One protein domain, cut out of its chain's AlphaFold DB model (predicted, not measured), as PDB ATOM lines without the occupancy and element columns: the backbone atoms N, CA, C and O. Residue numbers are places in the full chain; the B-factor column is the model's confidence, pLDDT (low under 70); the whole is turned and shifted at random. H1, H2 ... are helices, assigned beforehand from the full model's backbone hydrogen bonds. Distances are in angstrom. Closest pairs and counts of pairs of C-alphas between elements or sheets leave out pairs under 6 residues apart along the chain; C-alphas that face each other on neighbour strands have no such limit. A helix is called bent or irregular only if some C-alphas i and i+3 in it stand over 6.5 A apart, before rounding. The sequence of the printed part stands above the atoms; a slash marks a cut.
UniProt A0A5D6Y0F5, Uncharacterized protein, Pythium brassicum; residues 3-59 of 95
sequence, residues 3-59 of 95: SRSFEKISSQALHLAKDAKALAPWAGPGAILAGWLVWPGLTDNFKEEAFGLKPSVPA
ATOM      1  N   SER A   3     247.709 220.327 236.394       62.34
ATOM      2  CA  SER A   3     249.019 220.126 235.737       62.34
ATOM      3  C   SER A   3     249.156 220.873 234.405       62.34
ATOM      4  O   SER A   3     250.205 221.438 234.126       62.34
ATOM      5  N   ARG A   4     248.072 220.974 233.620       68.44
ATOM      6  CA  ARG A   4     248.084 221.655 232.310       68.44
ATOM      7  C   ARG A   4     248.358 223.158 232.416       68.44
ATOM      8  O   ARG A   4     248.878 223.753 231.478       68.44
ATOM      9  N   SER A   5     247.996 223.781 233.536       70.19
ATOM     10  CA  SER A   5     248.287 225.196 233.788       70.19
ATOM     11  C   SER A   5     249.755 225.391 234.156       70.19
ATOM     12  O   SER A   5     250.398 226.301 233.643       70.19
ATOM     13  N   PHE A   6     250.310 224.487 234.967       72.94
ATOM     14  CA  PHE A   6     251.732 224.485 235.307       72.94
ATOM     15  C   PHE A   6     252.634 224.246 234.091       72.94
ATOM     16  O   PHE A   6     253.635 224.937 233.941       72.94
ATOM     17  N   GLU A   7     252.264 223.334 233.191       76.44
ATOM     18  CA  GLU A   7     252.997 223.075 231.940       76.44
ATOM     19  C   GLU A   7     253.001 224.285 230.992       76.44
ATOM     20  O   GLU A   7     254.002 224.582 230.335       76.44
ATOM     21  N   LYS A   8     251.893 225.032 230.934       77.06
ATOM     22  CA  LYS A   8     251.830 226.287 230.171       77.06
ATOM     23  C   LYS A   8     252.713 227.368 230.787       77.06
ATOM     24  O   LYS A   8     253.443 228.037 230.066       77.06
ATOM     25  N   ILE A   9     252.690 227.508 232.110       82.00
ATOM     26  CA  ILE A   9     253.520 228.492 232.812       82.00
ATOM     27  C   ILE A   9     255.008 228.145 232.673       82.00
ATOM     28  O   ILE A   9     255.820 229.028 232.412       82.00
ATOM     29  N   SER A  10     255.381 226.869 232.795       77.94
ATOM     30  CA  SER A  10     256.781 226.448 232.690       77.94
ATOM     31  C   SER A  10     257.328 226.609 231.272       77.94
ATOM     32  O   SER A  10     258.446 227.097 231.098       77.94
ATOM     33  N   SER A  11     256.537 226.274 230.250       81.44
ATOM     34  CA  SER A  11     256.916 226.511 228.853       81.44
ATOM     35  C   SER A  11     257.064 228.005 228.553       81.44
ATOM     36  O   SER A  11     258.083 228.407 227.991       81.44
ATOM     37  N   GLN A  12     256.127 228.844 229.003       81.44
ATOM     38  CA  GLN A  12     256.234 230.303 228.878       81.44
ATOM     39  C   GLN A  12     257.465 230.865 229.603       81.44
ATOM     40  O   GLN A  12     258.188 231.681 229.035       81.44
ATOM     41  N   ALA A  13     257.764 230.385 230.810       79.94
ATOM     42  CA  ALA A  13     258.946 230.796 231.561       79.94
ATOM     43  C   ALA A  13     260.252 230.430 230.837       79.94
ATOM     44  O   ALA A  13     261.177 231.238 230.793       79.94
ATOM     45  N   LEU A  14     260.327 229.249 230.217       82.62
ATOM     46  CA  LEU A  14     261.489 228.841 229.422       82.62
ATOM     47  C   LEU A  14     261.666 229.679 228.152       82.62
ATOM     48  O   LEU A  14     262.802 229.929 227.750       82.62
ATOM     49  N   HIS A  15     260.574 230.113 227.520       79.44
ATOM     50  CA  HIS A  15     260.640 231.039 226.389       79.44
ATOM     51  C   HIS A  15     261.182 232.402 226.822       79.44
ATOM     52  O   HIS A  15     262.169 232.868 226.258       79.44
ATOM     53  N   LEU A  16     260.643 232.968 227.903       80.88
ATOM     54  CA  LEU A  16     261.135 234.231 228.458       80.88
ATOM     55  C   LEU A  16     262.595 234.135 228.916       80.88
ATOM     56  O   LEU A  16     263.370 235.060 228.703       80.88
ATOM     57  N   ALA A  17     263.005 233.004 229.493       78.56
ATOM     58  CA  ALA A  17     264.389 232.781 229.899       78.56
ATOM     59  C   ALA A  17     265.355 232.722 228.703       78.56
ATOM     60  O   ALA A  17     266.506 233.145 228.822       78.56
ATOM     61  N   LYS A  18     264.911 232.205 227.549       80.31
ATOM     62  CA  LYS A  18     265.713 232.210 226.316       80.31
ATOM     63  C   LYS A  18     265.894 233.628 225.785       80.31
ATOM     64  O   LYS A  18     267.020 233.984 225.451       80.31
ATOM     65  N   ASP A  19     264.841 234.434 225.796       77.75
ATOM     66  CA  ASP A  19     264.905 235.826 225.339       77.75
ATOM     67  C   ASP A  19     265.717 236.697 226.316       77.75
ATOM     68  O   ASP A  19     266.524 237.535 225.911       77.75
ATOM     69  N   ALA A  20     265.611 236.419 227.618       77.12
ATOM     70  CA  ALA A  20     266.370 237.098 228.664       77.12
ATOM     71  C   ALA A  20     267.878 236.790 228.638       77.12
ATOM     72  O   ALA A  20     268.656 237.551 229.216       77.12
ATOM     73  N   LYS A  21     268.339 235.730 227.951       79.19
ATOM     74  CA  LYS A  21     269.784 235.443 227.833       79.19
ATOM     75  C   LYS A  21     270.556 236.578 227.168       79.19
ATOM     76  O   LYS A  21     271.690 236.832 227.565       79.19
ATOM     77  N   ALA A  22     269.953 237.278 226.207       79.38
ATOM     78  CA  ALA A  22     270.583 238.433 225.566       79.38
ATOM     79  C   ALA A  22     270.799 239.603 226.549       79.38
ATOM     80  O   ALA A  22     271.724 240.394 226.386       79.38
ATOM     81  N   LEU A  23     269.977 239.676 227.600       79.25
ATOM     82  CA  LEU A  23     270.046 240.683 228.659       79.25
ATOM     83  C   LEU A  23     270.867 240.222 229.872       79.25
ATOM     84  O   LEU A  23     271.195 241.045 230.721       79.25
ATOM     85  N   ALA A  24     271.246 238.942 229.954       83.06
ATOM     86  CA  ALA A  24     272.011 238.400 231.077       83.06
ATOM     87  C   ALA A  24     273.330 239.156 231.353       83.06
ATOM     88  O   ALA A  24     273.594 239.437 232.523       83.06
ATOM     89  N   PRO A  25     274.122 239.580 230.342       89.12
ATOM     90  CA  PRO A  25     275.316 240.394 230.585       89.12
ATOM     91  C   PRO A  25     275.004 241.762 231.210       89.12
ATOM     92  O   PRO A  25     275.815 242.309 231.952       89.12
ATOM     93  N   TRP A  26     273.813 242.299 230.938       88.00
ATOM     94  CA  TRP A  26     273.332 243.570 231.475       88.00
ATOM     95  C   TRP A  26     272.601 243.424 232.809       88.00
ATOM     96  O   TRP A  26     272.305 244.439 233.428       88.00
ATOM     97  N   ALA A  27     272.344 242.206 233.296       86.75
ATOM     98  CA  ALA A  27     271.648 242.001 234.564       86.75
ATOM     99  C   ALA A  27     272.432 242.592 235.746       86.75
ATOM    100  O   ALA A  27     271.858 243.297 236.569       86.75
ATOM    101  N   GLY A  28     273.750 242.363 235.798       89.06
ATOM    102  CA  GLY A  28     274.621 242.937 236.830       89.06
ATOM    103  C   GLY A  28     274.679 244.469 236.765       89.06
ATOM    104  O   GLY A  28     274.242 245.128 237.709       89.06
ATOM    105  N   PRO A  29     275.149 245.062 235.649       90.50
ATOM    106  CA  PRO A  29     275.181 246.518 235.484       90.50
ATOM    107  C   PRO A  29     273.804 247.179 235.645       90.50
ATOM    108  O   PRO A  29     273.686 248.227 236.276       90.50
ATOM    109  N   GLY A  30     272.750 246.552 235.122       90.12
ATOM    110  CA  GLY A  30     271.373 247.025 235.223       90.12
ATOM    111  C   GLY A  30     270.853 247.012 236.657       90.12
ATOM    112  O   GLY A  30     270.231 247.983 237.076       90.12
ATOM    113  N   ALA A  31     271.161 245.974 237.439       88.62
ATOM    114  CA  ALA A  31     270.817 245.925 238.859       88.62
ATOM    115  C   ALA A  31     271.539 247.020 239.658       88.62
ATOM    116  O   ALA A  31     270.927 247.646 240.521       88.62
ATOM    117  N   ILE A  32     272.806 247.303 239.336       90.44
ATOM    118  CA  ILE A  32     273.560 248.399 239.962       90.44
ATOM    119  C   ILE A  32     272.915 249.752 239.632       90.44
ATOM    120  O   ILE A  32     272.688 250.554 240.536       90.44
ATOM    121  N   LEU A  33     272.575 250.002 238.364       90.81
ATOM    122  CA  LEU A  33     271.912 251.244 237.950       90.81
ATOM    123  C   LEU A  33     270.526 251.398 238.581       90.81
ATOM    124  O   LEU A  33     270.198 252.472 239.081       90.81
ATOM    125  N   ALA A  34     269.729 250.330 238.610       90.25
ATOM    126  CA  ALA A  34     268.433 250.328 239.280       90.25
ATOM    127  C   ALA A  34     268.586 250.609 240.782       90.25
ATOM    128  O   ALA A  34     267.864 251.440 241.328       90.25
ATOM    129  N   GLY A  35     269.582 249.984 241.420       86.94
ATOM    130  CA  GLY A  35     269.984 250.242 242.800       86.94
ATOM    131  C   GLY A  35     270.348 251.707 243.043       86.94
ATOM    132  O   GLY A  35     269.877 252.305 244.004       86.94
ATOM    133  N   TRP A  36     271.124 252.317 242.147       91.38
ATOM    134  CA  TRP A  36     271.521 253.724 242.247       91.38
ATOM    135  C   TRP A  36     270.342 254.690 242.093       91.38
ATOM    136  O   TRP A  36     270.250 255.681 242.817       91.38
ATOM    137  N   LEU A  37     269.418 254.394 241.176       91.56
ATOM    138  CA  LEU A  37     268.228 255.215 240.945       91.56
ATOM    139  C   LEU A  37     267.215 255.113 242.089       91.56
ATOM    140  O   LEU A  37     266.564 256.107 242.408       91.56
ATOM    141  N   VAL A  38     267.093 253.944 242.723       90.44
ATOM    142  CA  VAL A  38     266.200 253.758 243.876       90.44
ATOM    143  C   VAL A  38     266.829 254.235 245.189       90.44
ATOM    144  O   VAL A  38     266.102 254.629 246.099       90.44
ATOM    145  N   TRP A  39     268.167 254.279 245.281       85.00
ATOM    146  CA  TRP A  39     268.907 254.682 246.482       85.00
ATOM    147  C   TRP A  39     268.418 255.980 247.159       85.00
ATOM    148  O   TRP A  39     268.228 255.970 248.380       85.00
ATOM    149  N   PRO A  40     268.170 257.095 246.438       84.06
ATOM    150  CA  PRO A  40     267.675 258.323 247.063       84.06
ATOM    151  C   PRO A  40     266.235 258.211 247.584       84.06
ATOM    152  O   PRO A  40     265.878 258.955 248.490       84.06
ATOM    153  N   GLY A  41     265.422 257.297 247.041       82.19
ATOM    154  CA  GLY A  41     264.030 257.083 247.456       82.19
ATOM    155  C   GLY A  41     263.859 256.123 248.637       82.19
ATOM    156  O   GLY A  41     262.761 256.012 249.177       82.19
ATOM    157  N   LEU A  42     264.925 255.430 249.047       80.50
ATOM    158  CA  LEU A  42     264.916 254.584 250.241       80.50
ATOM    159  C   LEU A  42     264.784 255.459 251.494       80.50
ATOM    160  O   LEU A  42     265.533 256.428 251.658       80.50
ATOM    161  N   THR A  43     263.850 255.103 252.375       80.69
ATOM    162  CA  THR A  43     263.637 255.809 253.644       80.69
ATOM    163  C   THR A  43     264.873 255.695 254.532       80.69
ATOM    164  O   THR A  43     265.594 254.696 254.490       80.69
ATOM    165  N   ASP A  44     265.119 256.714 255.350       75.44
ATOM    166  CA  ASP A  44     266.296 256.729 256.223       75.44
ATOM    167  C   ASP A  44     266.234 255.601 257.267       75.44
ATOM    168  O   ASP A  44     267.216 254.886 257.438       75.44
ATOM    169  N   ASN A  45     265.041 255.306 257.802       76.50
ATOM    170  CA  ASN A  45     264.807 254.142 258.668       76.50
ATOM    171  C   ASN A  45     265.204 252.820 257.991       76.50
ATOM    172  O   ASN A  45     265.832 251.964 258.606       76.50
ATOM    173  N   PHE A  46     264.870 252.648 256.707       78.69
ATOM    174  CA  PHE A  46     265.244 251.434 255.985       78.69
ATOM    175  C   PHE A  46     266.757 251.353 255.771       78.69
ATOM    176  O   PHE A  46     267.333 250.271 255.847       78.69
ATOM    177  N   LYS A  47     267.428 252.483 255.523       80.19
ATOM    178  CA  LYS A  47     268.892 252.514 255.381       80.19
ATOM    179  C   LYS A  47     269.602 252.169 256.693       80.19
ATOM    180  O   LYS A  47     270.628 251.487 256.662       80.19
ATOM    181  N   GLU A  48     269.047 252.588 257.823       78.50
ATOM    182  CA  GLU A  48     269.546 252.236 259.152       78.50
ATOM    183  C   GLU A  48     269.391 250.745 259.448       78.50
ATOM    184  O   GLU A  48     270.358 250.095 259.841       78.50
ATOM    185  N   GLU A  49     268.204 250.183 259.217       75.12
ATOM    186  CA  GLU A  49     267.920 248.777 259.520       75.12
ATOM    187  C   GLU A  49     268.619 247.812 258.553       75.12
ATOM    188  O   GLU A  49     269.183 246.805 258.979       75.12
ATOM    189  N   ALA A  50     268.606 248.114 257.251       78.75
ATOM    190  CA  ALA A  50     269.133 247.217 256.224       78.75
ATOM    191  C   ALA A  50     270.649 247.345 256.025       78.75
ATOM    192  O   ALA A  50     271.307 246.363 255.682       78.75
ATOM    193  N   PHE A  51     271.211 248.542 256.222       79.38
ATOM    194  CA  PHE A  51     272.623 248.814 255.939       79.38
ATOM    195  C   PHE A  51     273.410 249.327 257.151       79.38
ATOM    196  O   PHE A  51     274.609 249.577 257.024       79.38
ATOM    197  N   GLY A  52     272.782 249.498 258.322       73.62
ATOM    198  CA  GLY A  52     273.444 250.053 259.510       73.62
ATOM    199  C   GLY A  52     273.894 251.506 259.332       73.62
ATOM    200  O   GLY A  52     274.690 252.019 260.125       73.62
ATOM    201  N   LEU A  53     273.429 252.169 258.268       71.44
ATOM    202  CA  LEU A  53     273.793 253.538 257.941       71.44
ATOM    203  C   LEU A  53     272.975 254.456 258.839       71.44
ATOM    204  O   LEU A  53     271.809 254.696 258.554       71.44
ATOM    205  N   LYS A  54     273.591 254.970 259.913       68.06
ATOM    206  CA  LYS A  54     273.005 256.048 260.726       68.06
ATOM    207  C   LYS A  54     272.484 257.149 259.797       68.06
ATOM    208  O   LYS A  54     273.181 257.456 258.821       68.06
ATOM    209  N   PRO A  55     271.330 257.765 260.101       58.75
ATOM    210  CA  PRO A  55     270.760 258.786 259.247       58.75
ATOM    211  C   PRO A  55     271.798 259.893 259.182       58.75
ATOM    212  O   PRO A  55     272.157 260.508 260.193       58.75
ATOM    213  N   SER A  56     272.388 260.080 258.004       61.88
ATOM    214  CA  SER A  56     273.327 261.168 257.829       61.88
ATOM    215  C   SER A  56     272.514 262.434 258.031       61.88
ATOM    216  O   SER A  56     271.593 262.689 257.252       61.88
ATOM    217  N   VAL A  57     272.846 263.212 259.068       57.50
ATOM    218  CA  VAL A  57     272.460 264.626 259.167       57.50
ATOM    219  C   VAL A  57     272.544 265.192 257.753       57.50
ATOM    220  O   VAL A  57     273.588 264.964 257.134       57.50
ATOM    221  N   PRO A  58     271.484 265.825 257.210       53.94
ATOM    222  CA  PRO A  58     271.425 266.202 255.806       53.94
ATOM    223  C   PRO A  58     272.672 267.007 255.466       53.94
ATOM    224  O   PRO A  58     272.799 268.181 255.813       53.94
ATOM    225  N   ALA A  59     273.638 266.334 254.843       54.53
ATOM    226  CA  ALA A  59     274.856 266.974 254.424       54.53
ATOM    227  C   ALA A  59     274.436 267.933 253.309       54.53
ATOM    228  O   ALA A  59     273.685 267.522 252.413       54.53
TER     229      ALA A  59
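This is residues 3 to 59 of the 95 residues of an uncharacterized protein of Pythium brassicum (UniProt A0A5D6Y0F5). A long helix, H1, is broken by a bend into two arms that make an L, and a short helix, H2, follows beyond its far end with a tail without named elements, residues 52 to 59. Residues 3 to 38 of H1 stand free. The 57 printed residues hold two named helices, H1 then H2, and no named strand: all helix. The whole is extended, with a radius of gyration of the C-alphas of 18.7 A and spans of 55 by 27 by 15 A.

H1, residues 3 to 41, was assigned as one helix by its hydrogen bonds but is bent: C-alphas 22 and 25 are 7.2 A apart. Arm H1a, residues 3 to 22, begins at C-alpha 3 (249.019, 220.126, 235.737) and is 30.1 A long. Arm H1b, residues 25 to 41, is 26.3 A long and irregular, with C-alphas 37 and 40 6.9 A apart. H2, residues 44 to 51, ends at C-alpha 51 (272.623, 248.814, 255.939) and is 10.1 A long.

H1a and H1b are about perpendicular, at 86 degrees. A tight link of 2 residues joins H1 to H2, yet H2 is apart from both arms. Every O i to N i+4 pair is within hydrogen-bond range in H2, against 15 of 16 in H1a and 10 of 13 in H1b.

The C-alphas farthest apart, of Arg 4 and Ala 59, are 57.1 A apart. The printed part has no cut. The pLDDT is under 70 at residues 3 to 4 and 54 to 59.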